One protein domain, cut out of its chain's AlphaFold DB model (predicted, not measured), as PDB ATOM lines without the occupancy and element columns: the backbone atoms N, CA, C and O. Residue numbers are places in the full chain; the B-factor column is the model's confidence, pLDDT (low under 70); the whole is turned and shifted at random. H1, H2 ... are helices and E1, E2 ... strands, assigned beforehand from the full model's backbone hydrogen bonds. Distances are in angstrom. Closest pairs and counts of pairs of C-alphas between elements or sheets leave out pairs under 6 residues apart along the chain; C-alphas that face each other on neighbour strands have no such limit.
ATOM      1  N   GLU A  41      -8.691 -54.846  47.506       62.97
ATOM      2  CA  GLU A  41      -9.198 -53.787  46.634       62.97
ATOM      3  C   GLU A  41      -8.717 -52.457  47.220       62.97
ATOM      4  O   GLU A  41      -9.136 -52.052  48.304       62.97
ATOM      5  N   SER A  42      -7.793 -51.767  46.546       70.37
ATOM      6  CA  SER A  42      -7.438 -50.400  46.930       70.37
ATOM      7  C   SER A  42      -8.273 -49.404  46.150       70.37
ATOM      8  O   SER A  42      -8.392 -49.466  44.924       70.37
ATOM      9  N   PHE A  43      -8.823 -48.442  46.871       77.20
ATOM     10  CA  PHE A  43      -9.615 -47.365  46.318       77.20
ATOM     11  C   PHE A  43      -8.848 -46.057  46.471       77.20
ATOM     12  O   PHE A  43      -8.458 -45.680  47.573       77.20
ATOM     13  N   ARG A  44      -8.600 -45.379  45.352       82.24
ATOM     14  CA  ARG A  44      -7.794 -44.159  45.288       82.24
ATOM     15  C   ARG A  44      -8.645 -42.998  44.815       82.24
ATOM     16  O   ARG A  44      -9.314 -43.101  43.791       82.24
ATOM     17  N   VAL A  45      -8.563 -41.881  45.522       84.30
ATOM     18  CA  VAL A  45      -9.131 -40.597  45.107       84.30
ATOM     19  C   VAL A  45      -7.973 -39.652  44.839       84.30
ATOM     20  O   VAL A  45      -7.115 -39.453  45.700       84.30
ATOM     21  N   VAL A  46      -7.937 -39.107  43.628       84.60
ATOM     22  CA  VAL A  46      -6.899 -38.190  43.153       84.60
ATOM     23  C   VAL A  46      -7.547 -36.836  42.920       84.60
ATOM     24  O   VAL A  46      -8.524 -36.745  42.180       84.60
ATOM     25  N   ILE A  47      -7.022 -35.787  43.551       84.07
ATOM     26  CA  ILE A  47      -7.541 -34.419  43.448       84.07
ATOM     27  C   ILE A  47      -6.387 -33.470  43.124       84.07
ATOM     28  O   ILE A  47      -5.388 -33.418  43.841       84.07
ATOM     29  N   TYR A  48      -6.550 -32.695  42.054       81.62
ATOM     30  CA  TYR A  48      -5.640 -31.620  41.665       81.62
ATOM     31  C   TYR A  48      -6.131 -30.311  42.285       81.62
ATOM     32  O   TYR A  48      -7.292 -29.949  42.089       81.62
ATOM     33  N   LEU A  49      -5.280 -29.589  43.020       78.95
ATOM     34  CA  LEU A  49      -5.666 -28.325  43.663       78.95
ATOM     35  C   LEU A  49      -5.115 -27.082  42.948       78.95
ATOM     36  O   LEU A  49      -4.029 -27.081  42.371       78.95
ATOM     37  N   ASN A  50      -5.848 -25.975  43.059       74.44
ATOM     38  CA  ASN A  50      -5.474 -24.645  42.558       74.44
ATOM     39  C   ASN A  50      -4.229 -24.014  43.232       74.44
ATOM     40  O   ASN A  50      -3.689 -23.023  42.735       74.44
ATOM     41  N   ALA A  51      -3.792 -24.538  44.378       64.90
ATOM     42  CA  ALA A  51      -2.789 -23.921  45.239       64.90
ATOM     43  C   ALA A  51      -1.348 -24.267  44.825       64.90
ATOM     44  O   ALA A  51      -0.899 -25.392  44.977       64.90
ATOM     45  N   THR A  52      -0.571 -23.285  44.379       58.14
ATOM     46  CA  THR A  52       0.782 -23.479  43.813       58.14
ATOM     47  C   THR A  52       1.884 -23.884  44.813       58.14
ATOM     48  O   THR A  52       3.048 -23.926  44.429       58.14
ATOM     49  N   ALA A  53       1.580 -24.101  46.097       51.58
ATOM     50  CA  ALA A  53       2.581 -24.027  47.173       51.58
ATOM     51  C   ALA A  53       3.123 -25.363  47.719       51.58
ATOM     52  O   ALA A  53       3.873 -25.343  48.690       51.58
ATOM     53  N   CYS A  54       2.830 -26.523  47.116       52.27
ATOM     54  CA  CYS A  54       3.466 -27.784  47.547       52.27
ATOM     55  C   CYS A  54       4.854 -27.989  46.916       52.27
ATOM     56  O   CYS A  54       5.188 -29.077  46.453       52.27
ATOM     57  N   SER A  55       5.669 -26.935  46.896       44.50
ATOM     58  CA  SER A  55       7.072 -26.975  46.465       44.50
ATOM     59  C   SER A  55       7.994 -27.709  47.452       44.50
ATOM     60  O   SER A  55       9.165 -27.904  47.147       44.50
ATOM     61  N   ALA A  56       7.472 -28.137  48.606       46.39
ATOM     62  CA  ALA A  56       8.132 -29.029  49.555       46.39
ATOM     63  C   ALA A  56       7.141 -30.110  50.029       46.39
ATOM     64  O   ALA A  56       6.435 -29.928  51.018       46.39
ATOM     65  N   SER A  57       7.080 -31.241  49.315       53.45
ATOM     66  CA  SER A  57       6.283 -32.422  49.711       53.45
ATOM     67  C   SER A  57       6.656 -32.932  51.120       53.45
ATOM     68  O   SER A  57       5.799 -33.423  51.849       53.45
ATOM     69  N   GLU A  58       7.915 -32.737  51.535       55.24
ATOM     70  CA  GLU A  58       8.466 -33.216  52.812       55.24
ATOM     71  C   GLU A  58       8.055 -32.396  54.052       55.24
ATOM     72  O   GLU A  58       8.130 -32.914  55.164       55.24
ATOM     73  N   GLU A  59       7.604 -31.144  53.901       63.33
ATOM     74  CA  GLU A  59       7.309 -30.252  55.043       63.33
ATOM     75  C   GLU A  59       5.822 -30.200  55.430       63.33
ATOM     76  O   GLU A  59       5.442 -29.497  56.368       63.33
ATOM     77  N   ILE A  60       4.955 -30.933  54.726       72.64
ATOM     78  CA  ILE A  60       3.504 -30.840  54.922       72.64
ATOM     79  C   ILE A  60       3.097 -31.633  56.180       72.64
ATOM     80  O   ILE A  60       3.190 -32.863  56.193       72.64
ATOM     81  N   PRO A  61       2.626 -30.971  57.254       78.36
ATOM     82  CA  PRO A  61       2.287 -31.625  58.506       78.36
ATOM     83  C   PRO A  61       1.077 -32.544  58.343       78.36
ATOM     84  O   PRO A  61       0.123 -32.248  57.623       78.36
ATOM     85  N   GLN A  62       1.065 -33.627  59.119       83.47
ATOM     86  CA  GLN A  62      -0.028 -34.607  59.147       83.47
ATOM     87  C   GLN A  62      -1.403 -33.974  59.425       83.47
ATOM     88  O   GLN A  62      -2.413 -34.461  58.928       83.47
ATOM     89  N   THR A  63      -1.449 -32.848  60.146       86.14
ATOM     90  CA  THR A  63      -2.677 -32.070  60.390       86.14
ATOM     91  C   THR A  63      -3.356 -31.590  59.108       86.14
ATOM     92  O   THR A  63      -4.580 -31.480  59.086       86.14
ATOM     93  N   PHE A  64      -2.599 -31.330  58.037       87.08
ATOM     94  CA  PHE A  64      -3.160 -30.986  56.734       87.08
ATOM     95  C   PHE A  64      -3.858 -32.187  56.093       87.08
ATOM     96  O   PHE A  64      -5.001 -32.071  55.660       87.08
ATOM     97  N   PHE A  65      -3.192 -33.344  56.079       85.39
ATOM     98  CA  PHE A  65      -3.739 -34.573  55.507       85.39
ATOM     99  C   PHE A  65      -4.993 -35.044  56.250       85.39
ATOM    100  O   PHE A  65      -5.981 -35.362  55.598       85.39
ATOM    101  N   VAL A  66      -4.999 -34.978  57.587       86.52
ATOM    102  CA  VAL A  66      -6.187 -35.266  58.410       86.52
ATOM    103  C   VAL A  66      -7.329 -34.295  58.089       86.52
ATOM    104  O   VAL A  66      -8.447 -34.727  57.833       86.52
ATOM    105  N   ALA A  67      -7.062 -32.986  58.028       87.17
ATOM    106  CA  ALA A  67      -8.091 -32.001  57.685       87.17
ATOM    107  C   ALA A  67      -8.645 -32.189  56.258       87.17
ATOM    108  O   ALA A  67      -9.829 -31.952  56.022       87.17
ATOM    109  N   PHE A  68      -7.806 -32.623  55.312       88.34
ATOM    110  CA  PHE A  68      -8.209 -32.912  53.937       88.34
ATOM    111  C   PHE A  68      -9.034 -34.202  53.829       88.34
ATOM    112  O   PHE A  68     -10.044 -34.224  53.128       88.34
ATOM    113  N   GLU A  69      -8.652 -35.255  54.555       87.54
ATOM    114  CA  GLU A  69      -9.428 -36.492  54.682       87.54
ATOM    115  C   GLU A  69     -10.813 -36.214  55.290       87.54
ATOM    116  O   GLU A  69     -11.826 -36.642  54.737       87.54
ATOM    117  N   GLU A  70     -10.888 -35.424  56.367       86.94
ATOM    118  CA  GLU A  70     -12.154 -35.011  56.986       86.94
ATOM    119  C   GLU A  70     -13.042 -34.172  56.053       86.94
ATOM    120  O   GLU A  70     -14.256 -34.382  56.011       86.94
ATOM    121  N   ASP A  71     -12.464 -33.220  55.312       87.99
ATOM    122  CA  ASP A  71     -13.184 -32.414  54.316       87.99
ATOM    123  C   ASP A  71     -13.715 -33.294  53.169       87.99
ATOM    124  O   ASP A  71     -14.846 -33.118  52.706       87.99
ATOM    125  N   LEU A  72     -12.931 -34.283  52.731       86.00
ATOM    126  CA  LEU A  72     -13.305 -35.203  51.660       86.00
ATOM    127  C   LEU A  72     -14.412 -36.173  52.092       86.00
ATOM    128  O   LEU A  72     -15.404 -36.322  51.377       86.00
ATOM    129  N   LEU A  73     -14.286 -36.793  53.267       84.16
ATOM    130  CA  LEU A  73     -15.308 -37.671  53.840       84.16
ATOM    131  C   LEU A  73     -16.586 -36.888  54.180       84.16
ATOM    132  O   LEU A  73     -17.687 -37.321  53.855       84.16
ATOM    133  N   GLY A  74     -16.462 -35.706  54.786       80.08
ATOM    134  CA  GLY A  74     -17.610 -34.888  55.182       80.08
ATOM    135  C   GLY A  74     -18.322 -34.181  54.022       80.08
ATOM    136  O   GLY A  74     -19.523 -33.921  54.118       80.08
ATOM    137  N   GLY A  75     -17.599 -33.843  52.950       76.74
ATOM    138  CA  GLY A  75     -18.102 -33.015  51.849       76.74
ATOM    139  C   GLY A  75     -18.330 -33.735  50.519       76.74
ATOM    140  O   GLY A  75     -19.180 -33.291  49.747       76.74
ATOM    141  N   VAL A  76     -17.609 -34.826  50.237       78.59
ATOM    142  CA  VAL A  76     -17.589 -35.469  48.906       78.59
ATOM    143  C   VAL A  76     -17.989 -36.941  48.973       78.59
ATOM    144  O   VAL A  76     -18.829 -37.384  48.187       78.59
ATOM    145  N   LEU A  77     -17.425 -37.702  49.913       80.46
ATOM    146  CA  LEU A  77     -17.530 -39.166  49.979       80.46
ATOM    147  C   LEU A  77     -17.994 -39.687  51.362       80.46
ATOM    148  O   LEU A  77     -17.354 -40.587  51.913       80.46
ATOM    149  N   PRO A  78     -19.114 -39.186  51.927       76.62
ATOM    150  CA  PRO A  78     -19.638 -39.636  53.224       76.62
ATOM    151  C   PRO A  78     -20.002 -41.126  53.260       76.62
ATOM    152  O   PRO A  78     -20.059 -41.726  54.333       76.62
ATOM    153  N   GLU A  79     -20.216 -41.759  52.106       73.01
ATOM    154  CA  GLU A  79     -20.476 -43.193  52.018       73.01
ATOM    155  C   GLU A  79     -19.265 -44.023  52.449       73.01
ATOM    156  O   GLU A  79     -19.473 -45.090  53.023       73.01
ATOM    157  N   ILE A  80     -18.028 -43.538  52.264       72.36
ATOM    158  CA  ILE A  80     -16.821 -44.231  52.747       72.36
ATOM    159  C   ILE A  80     -16.903 -44.397  54.265       72.36
ATOM    160  O   ILE A  80     -16.764 -45.510  54.769       72.36
ATOM    161  N   SER A  81     -17.246 -43.325  54.990       70.43
ATOM    162  CA  SER A  81     -17.454 -43.368  56.443       70.43
ATOM    163  C   SER A  81     -18.571 -44.332  56.859       70.43
ATOM    164  O   SER A  81     -18.497 -44.910  57.940       70.43
ATOM    165  N   SER A  82     -19.588 -44.546  56.014       65.49
ATOM    166  CA  SER A  82     -20.668 -45.504  56.296       65.49
ATOM    167  C   SER A  82     -20.282 -46.966  56.020       65.49
ATOM    168  O   SER A  82     -20.606 -47.835  56.825       65.49
ATOM    169  N   MET A  83     -19.527 -47.246  54.948       63.81
ATOM    170  CA  MET A  83     -18.982 -48.587  54.646       63.81
ATOM    171  C   MET A  83     -18.010 -49.061  55.731       63.81
ATOM    172  O   MET A  83     -17.908 -50.246  56.029       63.81
ATOM    173  N   CYS A  84     -17.336 -48.096  56.341       61.19
ATOM    174  CA  CYS A  84     -16.397 -48.245  57.437       61.19
ATOM    175  C   CYS A  84     -16.978 -48.701  58.783       61.19
ATOM    176  O   CYS A  84     -16.228 -49.120  59.662       61.19
ATOM    177  N   GLY A  85     -18.285 -48.536  58.998       48.21
ATOM    178  CA  GLY A  85     -18.813 -48.268  60.339       48.21
ATOM    179  C   GLY A  85     -19.820 -49.264  60.913       48.21
ATOM    180  O   GLY A  85     -20.615 -48.843  61.750       48.21
ATOM    181  N   ALA A  86     -19.857 -50.532  60.474       42.20
ATOM    182  CA  ALA A  86     -20.917 -51.457  60.921       42.20
ATOM    183  C   ALA A  86     -20.570 -52.953  61.111       42.20
ATOM    184  O   ALA A  86     -21.437 -53.684  61.588       42.20
ATOM    185  N   SER A  87     -19.361 -53.447  60.793       38.11
ATOM    186  CA  SER A  87     -19.017 -54.867  61.022       38.11
ATOM    187  C   SER A  87     -18.063 -55.063  62.199       38.11
ATOM    188  O   SER A  87     -16.860 -54.855  62.090       38.11
ATOM    189  N   SER A  88     -18.586 -55.560  63.319       43.65
ATOM    190  CA  SER A  88     -17.781 -56.045  64.449       43.65
ATOM    191  C   SER A  88     -17.251 -57.477  64.252       43.65
ATOM    192  O   SER A  88     -16.775 -58.081  65.211       43.65
ATOM    193  N   ALA A  89     -17.395 -58.057  63.053       45.10
ATOM    194  CA  ALA A  89     -17.166 -59.483  62.788       45.10
ATOM    195  C   ALA A  89     -16.236 -59.773  61.594       45.10
ATOM    196  O   ALA A  89     -15.928 -60.934  61.325       45.10
ATOM    197  N   SER A  90     -15.780 -58.751  60.871       40.52
ATOM    198  CA  SER A  90     -14.882 -58.910  59.724       40.52
ATOM    199  C   SER A  90     -14.011 -57.665  59.533       40.52
ATOM    200  O   SER A  90     -14.471 -56.563  59.827       40.52
ATOM    201  N   PRO A  91     -12.768 -57.809  59.036       41.17
ATOM    202  CA  PRO A  91     -11.954 -56.668  58.643       41.17
ATOM    203  C   PRO A  91     -12.559 -56.047  57.376       41.17
ATOM    204  O   PRO A  91     -12.321 -56.481  56.253       41.17
ATOM    205  N   SER A  92     -13.430 -55.064  57.566       47.19
ATOM    206  CA  SER A  92     -13.965 -54.208  56.508       47.19
ATOM    207  C   SER A  92     -13.127 -52.935  56.410       47.19
ATOM    208  O   SER A  92     -12.824 -52.363  57.451       47.19
ATOM    209  N   LEU A  93     -12.799 -52.518  55.176       52.01
ATOM    210  CA  LEU A  93     -12.231 -51.219  54.760       52.01
ATOM    211  C   LEU A  93     -11.546 -50.395  55.870       52.01
ATOM    212  O   LEU A  93     -12.222 -49.756  56.676       52.01
ATOM    213  N   SER A  94     -10.210 -50.315  55.872       55.98
ATOM    214  CA  SER A  94      -9.517 -49.453  56.835       55.98
ATOM    215  C   SER A  94      -9.882 -47.986  56.588       55.98
ATOM    216  O   SER A  94      -9.536 -47.418  55.552       55.98
ATOM    217  N   CYS A  95     -10.558 -47.371  57.555       60.54
ATOM    218  CA  CYS A  95     -11.116 -46.020  57.431       60.54
ATOM    219  C   CYS A  95     -10.087 -44.908  57.349       60.54
ATOM    220  O   CYS A  95     -10.426 -43.812  56.920       60.54
ATOM    221  N   LEU A  96      -8.861 -45.217  57.760       66.15
ATOM    222  CA  LEU A  96      -7.702 -44.360  57.617       66.15
ATOM    223  C   LEU A  96      -7.277 -44.361  56.148       66.15
ATOM    224  O   LEU A  96      -6.774 -45.370  55.642       66.15
ATOM    225  N   ALA A  97      -7.468 -43.230  55.480       76.34
ATOM    226  CA  ALA A  97      -6.846 -42.961  54.200       76.34
ATOM    227  C   ALA A  97      -5.334 -42.788  54.383       76.34
ATOM    228  O   ALA A  97      -4.866 -42.099  55.290       76.34
ATOM    229  N   VAL A  98      -4.545 -43.322  53.456       81.59
ATOM    230  CA  VAL A  98      -3.167 -42.861  53.266       81.59
ATOM    231  C   VAL A  98      -3.211 -41.727  52.250       81.59
ATOM    232  O   VAL A  98      -3.177 -41.965  51.042       81.59
ATOM    233  N   CYS A  99      -3.343 -40.494  52.740       83.37
ATOM    234  CA  CYS A  99      -3.230 -39.292  51.917       83.37
ATOM    235  C   CYS A  99      -1.762 -38.867  51.757       83.37
ATOM    236  O   CYS A  99      -0.989 -38.871  52.713       83.37
ATOM    237  N   SER A 100      -1.379 -38.490  50.539       81.01
ATOM    238  CA  SER A 100      -0.028 -38.055  50.176       81.01
ATOM    239  C   SER A 100      -0.082 -36.964  49.107       81.01
ATOM    240  O   SER A 100      -1.028 -36.915  48.318       81.01
ATOM    241  N   ILE A 101       0.918 -36.076  49.081       76.48
ATOM    242  CA  ILE A 101       1.051 -35.051  48.039       76.48
ATOM    243  C   ILE A 101       2.128 -35.457  47.048       76.48
ATOM    244  O   ILE A 101       3.318 -35.510  47.367       76.48
ATOM    245  N   HIS A 102       1.682 -35.695  45.820       69.96
ATOM    246  CA  HIS A 102       2.543 -35.857  44.671       69.96
ATOM    247  C   HIS A 102       2.735 -34.498  43.988       69.96
ATOM    248  O   HIS A 102       1.842 -33.960  43.329       69.96
ATOM    249  N   SER A 103       3.929 -33.940  44.163       59.39
ATOM    250  CA  SER A 103       4.486 -32.900  43.305       59.39
ATOM    251  C   SER A 103       5.379 -33.588  42.263       59.39
ATOM    252  O   SER A 103       6.363 -34.211  42.675       59.39
ATOM    253  N   PRO A 104       5.088 -33.516  40.949       52.32
ATOM    254  CA  PRO A 104       6.005 -34.046  39.944       52.32
ATOM    255  C   PRO A 104       7.357 -33.334  40.067       52.32
ATOM    256  O   PRO A 104       7.405 -32.118  40.277       52.32
ATOM    257  N   SER A 105       8.459 -34.081  39.963       48.89
ATOM    258  CA  SER A 105       9.788 -33.475  40.048       48.89
ATOM    259  C   SER A 105       9.990 -32.500  38.889       48.89
ATOM    260  O   SER A 105       9.578 -32.744  37.752       48.89
ATOM    261  N   GLN A 106      10.630 -31.368  39.185       45.67
ATOM    262  CA  GLN A 106      10.749 -30.254  38.243       45.67
ATOM    263  C   GLN A 106      11.486 -30.650  36.947       45.67
ATOM    264  O   GLN A 106      11.260 -30.036  35.913       45.67
ATOM    265  N   GLU A 107      12.309 -31.701  36.988       40.79
ATOM    266  CA  GLU A 107      13.077 -32.238  35.856       40.79
ATOM    267  C   GLU A 107      12.231 -33.044  34.849       40.79
ATOM    268  O   GLU A 107      12.502 -32.997  33.646       40.79
ATOM    269  N   GLN A 123       2.161 -27.359  37.479       56.82
ATOM    270  CA  GLN A 123       2.448 -27.443  38.922       56.82
ATOM    271  C   GLN A 123       1.248 -27.392  39.897       56.82
ATOM    272  O   GLN A 123       1.360 -26.853  40.999       56.82
ATOM    273  N   HIS A 124       0.112 -27.989  39.538       60.84
ATOM    274  CA  HIS A 124      -0.970 -28.241  40.483       60.84
ATOM    275  C   HIS A 124      -0.553 -29.381  41.419       60.84
ATOM    276  O   HIS A 124      -0.237 -30.474  40.934       60.84
ATOM    277  N   PRO A 125      -0.528 -29.179  42.748       68.97
ATOM    278  CA  PRO A 125      -0.264 -30.274  43.660       68.97
ATOM    279  C   PRO A 125      -1.380 -31.302  43.562       68.97
ATOM    280  O   PRO A 125      -2.571 -30.973  43.584       68.97
ATOM    281  N   THR A 126      -0.966 -32.556  43.451       73.58
ATOM    282  CA  THR A 126      -1.870 -33.693  43.355       73.58
ATOM    283  C   THR A 126      -1.956 -34.341  44.726       73.58
ATOM    284  O   THR A 126      -0.968 -34.901  45.200       73.58
ATOM    285  N   ILE A 127      -3.119 -34.275  45.375       80.31
ATOM    286  CA  ILE A 127      -3.374 -35.065  46.580       80.31
ATOM    287  C   ILE A 127      -3.927 -36.418  46.147       80.31
ATOM    288  O   ILE A 127      -4.920 -36.493  45.424       80.31
ATOM    289  N   ILE A 128      -3.278 -37.485  46.605       82.16
ATOM    290  CA  ILE A 128      -3.699 -38.868  46.407       82.16
ATOM    291  C   ILE A 128      -4.054 -39.427  47.779       82.16
ATOM    292  O   ILE A 128      -3.168 -39.565  48.620       82.16
ATOM    293  N   CYS A 129      -5.324 -39.759  47.993       82.56
ATOM    294  CA  CYS A 129      -5.794 -40.472  49.179       82.56
ATOM    295  C   CYS A 129      -6.163 -41.910  48.802       82.56
ATOM    296  O   CYS A 129      -6.962 -42.129  47.890       82.56
ATOM    297  N   GLU A 130      -5.563 -42.888  49.480       81.60
ATOM    298  CA  GLU A 130      -5.791 -44.321  49.257       81.60
ATOM    299  C   GLU A 130      -6.445 -44.975  50.482       81.60
ATOM    300  O   GLU A 130      -5.853 -45.002  51.559       81.60
ATOM    301  N   TRP A 131      -7.629 -45.562  50.298       78.70
ATOM    302  CA  TRP A 131      -8.257 -46.484  51.248       78.70
ATOM    303  C   TRP A 131      -7.983 -47.918  50.807       78.70
ATOM    304  O   TRP A 131      -8.024 -48.232  49.614       78.70
ATOM    305  N   LYS A 132      -7.743 -48.808  51.769       71.06
ATOM    306  CA  LYS A 132      -7.534 -50.235  51.509       71.06
ATOM    307  C   LYS A 132      -8.718 -51.035  52.027       71.06
ATOM    308  O   LYS A 132      -9.028 -51.003  53.218       71.06
ATOM    309  N   ALA A 133      -9.375 -51.746  51.120       64.06
ATOM    310  CA  ALA A 133     -10.363 -52.757  51.440       64.06
ATOM    311  C   ALA A 133      -9.700 -54.133  51.417       64.06
ATOM    312  O   ALA A 133      -9.100 -54.533  50.418       64.06
ATOM    313  N   ASP A 134      -9.879 -54.902  52.486       58.20
ATOM    314  CA  ASP A 134      -9.815 -56.354  52.356       58.20
ATOM    315  C   ASP A 134     -10.929 -56.762  51.384       58.20
ATOM    316  O   ASP A 134     -12.087 -56.412  51.614       58.20
ATOM    317  N   GLY A 135     -10.624 -57.514  50.320       53.21
ATOM    318  CA  GLY A 135     -11.582 -57.875  49.257       53.21
ATOM    319  C   GLY A 135     -12.724 -58.809  49.679       53.21
ATOM    320  O   GLY A 135     -13.413 -59.375  48.839       53.21
ATOM    321  N   SER A 136     -12.938 -58.997  50.984       46.42
ATOM    322  CA  SER A 136     -14.220 -59.449  51.539       46.42
ATOM    323  C   SER A 136     -15.248 -58.317  51.695       46.42
ATOM    324  O   SER A 136     -16.433 -58.597  51.869       46.42
ATOM    325  N   ALA A 137     -14.827 -57.051  51.653       56.87
ATOM    326  CA  ALA A 137     -15.709 -55.893  51.687       56.87
ATOM    327  C   ALA A 137     -16.213 -55.579  50.272       56.87
ATOM    328  O   ALA A 137     -15.503 -54.977  49.472       56.87
ATOM    329  N   GLN A 138     -17.452 -55.967  49.967       57.91
ATOM    330  CA  GLN A 138     -18.089 -55.578  48.708       57.91
ATOM    331  C   GLN A 138     -18.297 -54.059  48.673       57.91
ATOM    332  O   GLN A 138     -19.127 -53.522  49.409       57.91
ATOM    333  N   MET A 139     -17.578 -53.380  47.778       63.88
ATOM    334  CA  MET A 139     -17.899 -52.014  47.362       63.88
ATOM    335  C   MET A 139     -19.372 -51.963  46.913       63.88
ATOM    336  O   MET A 139     -19.759 -52.743  46.036       63.88
ATOM    337  N   PRO A 140     -20.220 -51.070  47.463       65.68
ATOM    338  CA  PRO A 140     -21.614 -50.969  47.050       65.68
ATOM    339  C   PRO A 140     -21.734 -50.737  45.542       65.68
ATOM    340  O   PRO A 140     -21.025 -49.899  44.977       65.68
ATOM    341  N   MET A 141     -22.649 -51.455  44.881       66.85
ATOM    342  CA  MET A 141     -22.875 -51.270  43.445       66.85
ATOM    343  C   MET A 141     -23.176 -49.798  43.138       66.85
ATOM    344  O   MET A 141     -24.068 -49.191  43.724       66.85
ATOM    345  N   GLY A 142     -22.403 -49.222  42.216       72.82
ATOM    346  CA  GLY A 142     -22.491 -47.806  41.862       72.82
ATOM    347  C   GLY A 142     -21.621 -46.856  42.698       72.82
ATOM    348  O   GLY A 142     -21.597 -45.666  42.381       72.82
ATOM    349  N   PHE A 143     -20.858 -47.323  43.695       76.45
ATOM    350  CA  PHE A 143     -19.954 -46.456  44.465       76.45
ATOM    351  C   PHE A 143     -18.890 -45.785  43.583       76.45
ATOM    352  O   PHE A 143     -18.779 -44.561  43.591       76.45
ATOM    353  N   TYR A 144     -18.176 -46.556  42.757       77.83
ATOM    354  CA  TYR A 144     -17.156 -46.033  41.841       77.83
ATOM    355  C   TYR A 144     -17.668 -44.910  40.906       77.83
ATOM    356  O   TYR A 144     -17.114 -43.807  40.959       77.83
ATOM    357  N   PRO A 145     -18.742 -45.100  40.102       81.24
ATOM    358  CA  PRO A 145     -19.268 -44.024  39.262       81.24
ATOM    359  C   PRO A 145     -19.853 -42.860  40.077       81.24
ATOM    360  O   PRO A 145     -19.789 -41.719  39.622       81.24
ATOM    361  N   THR A 146     -20.361 -43.107  41.292       83.52
ATOM    362  CA  THR A 146     -20.795 -42.033  42.203       83.52
ATOM    363  C   THR A 146     -19.612 -41.188  42.673       83.52
ATOM    364  O   THR A 146     -19.707 -39.963  42.645       83.52
ATOM    365  N   CYS A 147     -18.485 -41.806  43.043       83.76
ATOM    366  CA  CYS A 147     -17.271 -41.080  43.411       83.76
ATOM    367  C   CYS A 147     -16.758 -40.236  42.248       83.76
ATOM    368  O   CYS A 147     -16.617 -39.025  42.405       83.76
ATOM    369  N   ARG A 148     -16.547 -40.851  41.072       84.48
ATOM    370  CA  ARG A 148     -16.056 -40.144  39.879       84.48
ATOM    371  C   ARG A 148     -16.937 -38.938  39.565       84.48
ATOM    372  O   ARG A 148     -16.415 -37.842  39.394       84.48
ATOM    373  N   LYS A 149     -18.265 -39.113  39.575       83.87
ATOM    374  CA  LYS A 149     -19.211 -38.013  39.368       83.87
ATOM    375  C   LYS A 149     -19.046 -36.899  40.406       83.87
ATOM    376  O   LYS A 149     -19.026 -35.735  40.034       83.87
ATOM    377  N   ARG A 150     -18.908 -37.226  41.692       84.29
ATOM    378  CA  ARG A 150     -18.767 -36.201  42.738       84.29
ATOM    379  C   ARG A 150     -17.437 -35.472  42.693       84.29
ATOM    380  O   ARG A 150     -17.427 -34.272  42.927       84.29
ATOM    381  N   VAL A 151     -16.344 -36.168  42.377       83.35
ATOM    382  CA  VAL A 151     -15.036 -35.535  42.158       83.35
ATOM    383  C   VAL A 151     -15.090 -34.623  40.929       83.35
ATOM    384  O   VAL A 151     -14.610 -33.498  41.010       83.35
ATOM    385  N   GLN A 152     -15.768 -35.041  39.852       82.01
ATOM    386  CA  GLN A 152     -16.081 -34.188  38.695       82.01
ATOM    387  C   GLN A 152     -16.902 -32.950  39.085       82.01
ATOM    388  O   GLN A 152     -16.535 -31.831  38.726       82.01
ATOM    389  N   ASP A 153     -17.963 -33.119  39.880       81.01
ATOM    390  CA  ASP A 153     -18.809 -32.018  40.353       81.01
ATOM    391  C   ASP A 153     -18.008 -30.960  41.154       81.01
ATOM    392  O   ASP A 153     -18.389 -29.788  41.138       81.01
ATOM    393  N   LEU A 154     -16.881 -31.315  41.802       78.74
ATOM    394  CA  LEU A 154     -16.032 -30.353  42.533       78.74
ATOM    395  C   LEU A 154     -15.490 -29.239  41.632       78.74
ATOM    396  O   LEU A 154     -15.516 -28.076  42.032       78.74
ATOM    397  N   TYR A 155     -15.002 -29.599  40.442       74.93
ATOM    398  CA  TYR A 155     -14.335 -28.675  39.519       74.93
ATOM    399  C   TYR A 155     -15.247 -28.218  38.370       74.93
ATOM    400  O   TYR A 155     -15.093 -27.111  37.858       74.93
ATOM    401  N   VAL A 156     -16.283 -28.990  38.024       66.08
ATOM    402  CA  VAL A 156     -17.340 -28.535  37.101       66.08
ATOM    403  C   VAL A 156     -18.162 -27.389  37.712       66.08
ATOM    404  O   VAL A 156     -18.602 -26.499  36.982       66.08
ATOM    405  N   MET A 157     -18.328 -27.334  39.042       55.32
ATOM    406  CA  MET A 157     -19.000 -26.201  39.699       55.32
ATOM    407  C   MET A 157     -18.264 -24.859  39.549       55.32
ATOM    408  O   MET A 157     -18.927 -23.824  39.633       55.32
ATOM    409  N   GLU A 158     -16.946 -24.838  39.317       51.38
ATOM    410  CA  GLU A 158     -16.201 -23.579  39.140       51.38
ATOM    411  C   GLU A 158     -16.473 -22.951  37.759       51.38
ATOM    412  O   GLU A 158     -16.643 -21.736  37.659       51.38
ATOM    413  N   ASN A 159     -16.701 -23.777  36.728       44.99
ATOM    414  CA  ASN A 159     -17.204 -23.328  35.420       44.99
ATOM    415  C   ASN A 159     -18.677 -22.866  35.457       44.99
ATOM    416  O   ASN A 159     -19.125 -22.162  34.559       44.99
ATOM    417  N   ALA A 160     -19.448 -23.230  36.489       41.34
ATOM    418  CA  ALA A 160     -20.878 -22.923  36.603       41.34
ATOM    419  C   ALA A 160     -21.187 -21.619  37.376       41.34
ATOM    420  O   ALA A 160     -22.294 -21.448  37.906       41.34
ATOM    421  N   LEU A 161     -20.231 -20.682  37.453       42.93
ATOM    422  CA  LEU A 161     -20.383 -19.425  38.203       42.93
ATOM    423  C   LEU A 161     -21.465 -18.477  37.631       42.93
ATOM    424  O   LEU A 161     -21.867 -17.531  38.310       42.93
ATOM    425  N   GLU A 162     -21.979 -18.747  36.428       40.57
ATOM    426  CA  GLU A 162     -23.015 -17.951  35.753       40.57
ATOM    427  C   GLU A 162     -24.449 -18.169  36.272       40.57
ATOM    428  O   GLU A 162     -25.349 -17.390  35.950       40.57
ATOM    429  N   ASN A 174     -21.960 -25.873  49.754       52.33
ATOM    430  CA  ASN A 174     -21.082 -26.409  48.703       52.33
ATOM    431  C   ASN A 174     -19.939 -25.481  48.252       52.33
ATOM    432  O   ASN A 174     -19.149 -25.888  47.411       52.33
ATOM    433  N   ARG A 175     -19.837 -24.239  48.751       58.01
ATOM    434  CA  ARG A 175     -18.816 -23.291  48.255       58.01
ATOM    435  C   ARG A 175     -17.402 -23.529  48.786       58.01
ATOM    436  O   ARG A 175     -16.466 -23.041  48.173       58.01
ATOM    437  N   TYR A 176     -17.255 -24.245  49.901       71.24
ATOM    438  CA  TYR A 176     -15.966 -24.469  50.563       71.24
ATOM    439  C   TYR A 176     -15.924 -25.885  51.140       71.24
ATOM    440  O   TYR A 176     -16.061 -26.081  52.344       71.24
ATOM    441  N   ILE A 177     -15.801 -26.873  50.252       80.53
ATOM    442  CA  ILE A 177     -15.680 -28.291  50.631       80.53
ATOM    443  C   ILE A 177     -14.378 -28.512  51.410       80.53
ATOM    444  O   ILE A 177     -14.406 -29.080  52.492       80.53
ATOM    445  N   PHE A 178     -13.272 -27.946  50.921       85.55
ATOM    446  CA  PHE A 178     -11.948 -27.972  51.553       85.55
ATOM    447  C   PHE A 178     -11.798 -26.918  52.663       85.55
ATOM    448  O   PHE A 178     -10.833 -26.153  52.690       85.55
ATOM    449  N   GLY A 179     -12.802 -26.791  53.534       84.24
ATOM    450  CA  GLY A 179     -12.869 -25.736  54.546       84.24
ATOM    451  C   GLY A 179     -11.769 -25.845  55.606       84.24
ATOM    452  O   GLY A 179     -11.060 -24.864  55.849       84.24
ATOM    453  N   ARG A 180     -11.600 -27.027  56.209       87.54
ATOM    454  CA  ARG A 180     -10.612 -27.265  57.278       87.54
ATOM    455  C   ARG A 180      -9.198 -27.264  56.714       87.54
ATOM    456  O   ARG A 180      -8.310 -26.601  57.245       87.54
ATOM    457  N   SER A 181      -9.000 -27.963  55.603       87.94
ATOM    458  CA  SER A 181      -7.725 -28.045  54.892       87.94
ATOM    459  C   SER A 181      -7.269 -26.681  54.362       87.94
ATOM    460  O   SER A 181      -6.080 -26.383  54.460       87.94
ATOM    461  N   SER A 182      -8.181 -25.796  53.927       86.31
ATOM    462  CA  SER A 182      -7.848 -24.389  53.624       86.31
ATOM    463  C   SER A 182      -7.372 -23.615  54.856       86.31
ATOM    464  O   SER A 182      -6.439 -22.825  54.751       86.31
ATOM    465  N   GLU A 183      -7.981 -23.822  56.028       87.02
ATOM    466  CA  GLU A 183      -7.556 -23.149  57.264       87.02
ATOM    467  C   GLU A 183      -6.165 -23.623  57.715       87.02
ATOM    468  O   GLU A 183      -5.333 -22.813  58.129       87.02
ATOM    469  N   VAL A 184      -5.881 -24.926  57.599       86.62
ATOM    470  CA  VAL A 184      -4.540 -25.470  57.859       86.62
ATOM    471  C   VAL A 184      -3.540 -24.940  56.825       86.62
ATOM    472  O   VAL A 184      -2.494 -24.429  57.209       86.62
ATOM    473  N   TYR A 185      -3.878 -24.953  55.534       83.23
ATOM    474  CA  TYR A 185      -3.049 -24.394  54.459       83.23
ATOM    475  C   TYR A 185      -2.707 -22.914  54.671       83.23
ATOM    476  O   TYR A 185      -1.536 -22.539  54.562       83.23
ATOM    477  N   TYR A 186      -3.680 -22.098  55.082       85.25
ATOM    478  CA  TYR A 186      -3.455 -20.703  55.455       85.25
ATOM    479  C   TYR A 186      -2.483 -20.565  56.636       85.25
ATOM    480  O   TYR A 186      -1.551 -19.763  56.570       85.25
ATOM    481  N   LYS A 187      -2.638 -21.373  57.695       85.68
ATOM    482  CA  LYS A 187      -1.728 -21.365  58.860       85.68
ATOM    483  C   LYS A 187      -0.295 -21.775  58.507       85.68
ATOM    484  O   LYS A 187       0.631 -21.306  59.160       85.68
ATOM    485  N   MET A 188      -0.116 -22.639  57.508       79.42
ATOM    486  CA  MET A 188       1.199 -23.125  57.066       79.42
ATOM    487  C   MET A 188       1.912 -22.151  56.124       79.42
ATOM    488  O   MET A 188       3.114 -21.945  56.246       79.42
ATOM    489  N   THR A 189       1.181 -21.564  55.173       78.73
ATOM    490  CA  THR A 189       1.770 -20.811  54.047       78.73
ATOM    491  C   THR A 189       1.558 -19.297  54.126       78.73
ATOM    492  O   THR A 189       2.200 -18.545  53.395       78.73
ATOM    493  N   GLY A 190       0.624 -18.832  54.963       79.58
ATOM    494  CA  GLY A 190       0.116 -17.457  54.951       79.58
ATOM    495  C   GLY A 190      -0.785 -17.125  53.751       79.58
ATOM    496  O   GLY A 190      -1.287 -16.002  53.656       79.58
ATOM    497  N   ASP A 191      -1.017 -18.070  52.836       77.84
ATOM    498  CA  ASP A 191      -1.828 -17.879  51.636       77.84
ATOM    499  C   ASP A 191      -3.322 -17.974  51.970       77.84
ATOM    500  O   ASP A 191      -3.851 -19.038  52.279       77.84
ATOM    501  N   ALA A 192      -4.009 -16.831  51.934       77.89
ATOM    502  CA  ALA A 192      -5.427 -16.720  52.278       77.89
ATOM    503  C   ALA A 192      -6.382 -17.235  51.179       77.89
ATOM    504  O   ALA A 192      -7.599 -17.084  51.300       77.89
ATOM    505  N   ARG A 193      -5.860 -17.798  50.080       75.47
ATOM    506  CA  ARG A 193      -6.678 -18.427  49.036       75.47
ATOM    507  C   ARG A 193      -7.236 -19.758  49.538       75.47
ATOM    508  O   ARG A 193      -6.507 -20.587  50.072       75.47
ATOM    509  N   HIS A 194      -8.529 -19.977  49.321       78.92
ATOM    510  CA  HIS A 194      -9.144 -21.278  49.571       78.92
ATOM    511  C   HIS A 194      -8.631 -22.323  48.577       78.92
ATOM    512  O   HIS A 194      -8.452 -22.033  47.390       78.92
ATOM    513  N   LEU A 195      -8.465 -23.546  49.072       79.93
ATOM    514  CA  LEU A 195      -8.206 -24.712  48.242       79.93
ATOM    515  C   LEU A 195      -9.458 -25.028  47.425       79.93
ATOM    516  O   LEU A 195     -10.557 -25.159  47.967       79.93
ATOM    517  N   VAL A 196      -9.276 -25.157  46.116       78.99
ATOM    518  CA  VAL A 196     -10.315 -25.555  45.165       78.99
ATOM    519  C   VAL A 196      -9.751 -26.676  44.303       78.99
ATOM    520  O   VAL A 196      -8.586 -26.622  43.901       78.99
ATOM    521  N   ALA A 197     -10.564 -27.700  44.045       78.69
ATOM    522  CA  ALA A 197     -10.212 -28.735  43.086       78.69
ATOM    523  C   ALA A 197     -10.331 -28.165  41.671       78.69
ATOM    524  O   ALA A 197     -11.396 -27.688  41.296       78.69
ATOM    525  N   VAL A 198      -9.254 -28.252  40.891       76.19
ATOM    526  CA  VAL A 198      -9.232 -27.908  39.455       76.19
ATOM    527  C   VAL A 198      -9.404 -29.144  38.566       76.19
ATOM    528  O   VAL A 198      -9.529 -29.042  37.350       76.19
ATOM    529  N   GLY A 199      -9.406 -30.327  39.177       80.40
ATOM    530  CA  GLY A 199      -9.589 -31.610  38.520       80.40
ATOM    531  C   GLY A 199      -9.476 -32.757  39.525       80.40
ATOM    532  O   GLY A 199      -9.109 -32.555  40.686       80.40
ATOM    533  N   GLY A 200      -9.738 -33.974  39.068       81.02
ATOM    534  CA  GLY A 200      -9.544 -35.184  39.855       81.02
ATOM    535  C   GLY A 200     -10.284 -36.378  39.267       81.02
ATOM    536  O   GLY A 200     -11.076 -36.227  38.338       81.02
ATOM    537  N   ASP A 201     -10.040 -37.558  39.822       84.14
ATOM    538  CA  ASP A 201     -10.771 -38.779  39.485       84.14
ATOM    539  C   ASP A 201     -10.708 -39.787  40.643       84.14
ATOM    540  O   ASP A 201      -9.933 -39.633  41.593       84.14
ATOM    541  N   CYS A 202     -11.512 -40.841  40.552       83.54
ATOM    542  CA  CYS A 202     -11.442 -41.992  41.442       83.54
ATOM    543  C   CYS A 202     -10.953 -43.216  40.657       83.54
ATOM    544  O   CYS A 202     -11.304 -43.406  39.489       83.54
ATOM    545  N   TYR A 203     -10.194 -44.090  41.315       79.11
ATOM    546  CA  TYR A 203      -9.670 -45.332  40.750       79.11
ATOM    547  C   TYR A 203      -9.940 -46.491  41.709       79.11
ATOM    548  O   TYR A 203      -9.591 -46.424  42.888       79.11
ATOM    549  N   LEU A 204     -10.539 -47.566  41.195       73.19
ATOM    550  CA  LEU A 204     -10.505 -48.869  41.850       73.19
ATOM    551  C   LEU A 204      -9.278 -49.609  41.311       73.19
ATOM    552  O   LEU A 204      -9.056 -49.650  40.101       73.19
ATOM    553  N   THR A 205      -8.451 -50.124  42.210       68.18
ATOM    554  CA  THR A 205      -7.188 -50.784  41.879       68.18
ATOM    555  C   THR A 205      -7.127 -52.120  42.593       68.18
ATOM    556  O   THR A 205      -6.936 -52.181  43.805       68.18
ATOM    557  N   ASP A 206      -7.274 -53.195  41.829       60.35
ATOM    558  CA  ASP A 206      -7.162 -54.550  42.351       60.35
ATOM    559  C   ASP A 206      -5.691 -54.837  42.686       60.35
ATOM    560  O   ASP A 206      -4.874 -55.132  41.803       60.35
ATOM    561  N   PHE A 207      -5.329 -54.813  43.970       49.88
ATOM    562  CA  PHE A 207      -4.130 -55.507  44.428       49.88
ATOM    563  C   PHE A 207      -4.402 -57.010  44.371       49.88
ATOM    564  O   PHE A 207      -4.662 -57.687  45.370       49.88
ATOM    565  N   SER A 208      -4.239 -57.558  43.167       41.01
ATOM    566  CA  SER A 208      -3.834 -58.946  43.023       41.01
ATOM    567  C   SER A 208      -2.584 -59.159  43.877       41.01
ATOM    568  O   SER A 208      -1.543 -58.541  43.641       41.01
TER     569      SER A 208
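What this domain is: This is residues 41 to 107, 123 to 162 and 174 to 208 of the 431 residues of an uncharacterized protein of Trypanosoma cruzi (strain CL Brener) (UniProt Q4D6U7). A twisted four-stranded sheet is a wall with helices over one face, in two layers: H1 crosses over edge strand E2, H3 runs along edge strand E4, and H2 follows H1. H4 packs on H1, off the sheet. The printed part has 142 residues, in order E1 H1 H2 E2 E3 H3 H4 E4; the sheet, E2 E3 E1 E4, is antiparallel. The class is mixed, helices and strands; the whole is compact, radius of gyration of the C-alphas 15.5 A, spanning 46 by 39 by 29 A.

How they stand to each other: E1, residues 41 to 49, is the antiparallel neighbour of E4, residues 197 to 207 (N 44 to O 203, 2.9 A), and of E3, residues 126 to 134 (N 43 to O 131, 2.9 A). E3 is also the antiparallel neighbour of E2, residues 94 to 102 (N 98 to O 130, 2.9 A). H1, residues 62 to 75, is across E2 at 64 degrees on the local plane, height over the sheet 9.0 A; their closest C-alphas, Phe 65 and Cys 99, are 6.0 A apart. H2, residues 78 to 83, touches H1 only at the corner, with residues 72 to 73 of H1 alone; the closest C-alphas, Leu 73 and Ser 81, are 6.6 A apart. E1, H1, H2 and E2 form a split strand-helix-strand unit, two strands running the same way with E3 between them, its crossover right-handed. H3, residues 143 to 159, is along E4 at 2 degrees on the local plane, on the same face as H1; the closest C-alphas, Tyr 155 and Val 198, are 5.2 A apart. H4, residues 179 to 189, touches H1 at a shallow tilt of 24 degrees, opposite ways; the closest C-alphas, Ala 67 and Ser 181, are 4.9 A apart. H3 and H4 are apart. Every O i to N i+4 pair is within hydrogen-bond range in H1, H2 and H4; in H3, 10 of 13.

Where its parts are: E1 begins at C-alpha 41 (-9.198, -53.787, 46.634) and is 25.9 A long. H1 is 19.6 A, E2 21.9 A, E3 25.6 A. H3 is 25.0 A, with a kink of 28 degrees near residue 153. E4, 27.5 A, ends at C-alpha 207 (-4.130, -55.507, 44.428).

The domain as a whole: The farthest C-alphas, Ala 89 and Glu 162, are 49.9 A apart. Residues 108 to 122 and 163 to 173 are not printed; the gaps are 12.1 A and 15.6 A between C-alphas. Of the links printed whole, E1 to H1 is long. Mean pLDDT of the printed part is 70.3; 56 residues are under 70, among them 82 to 96.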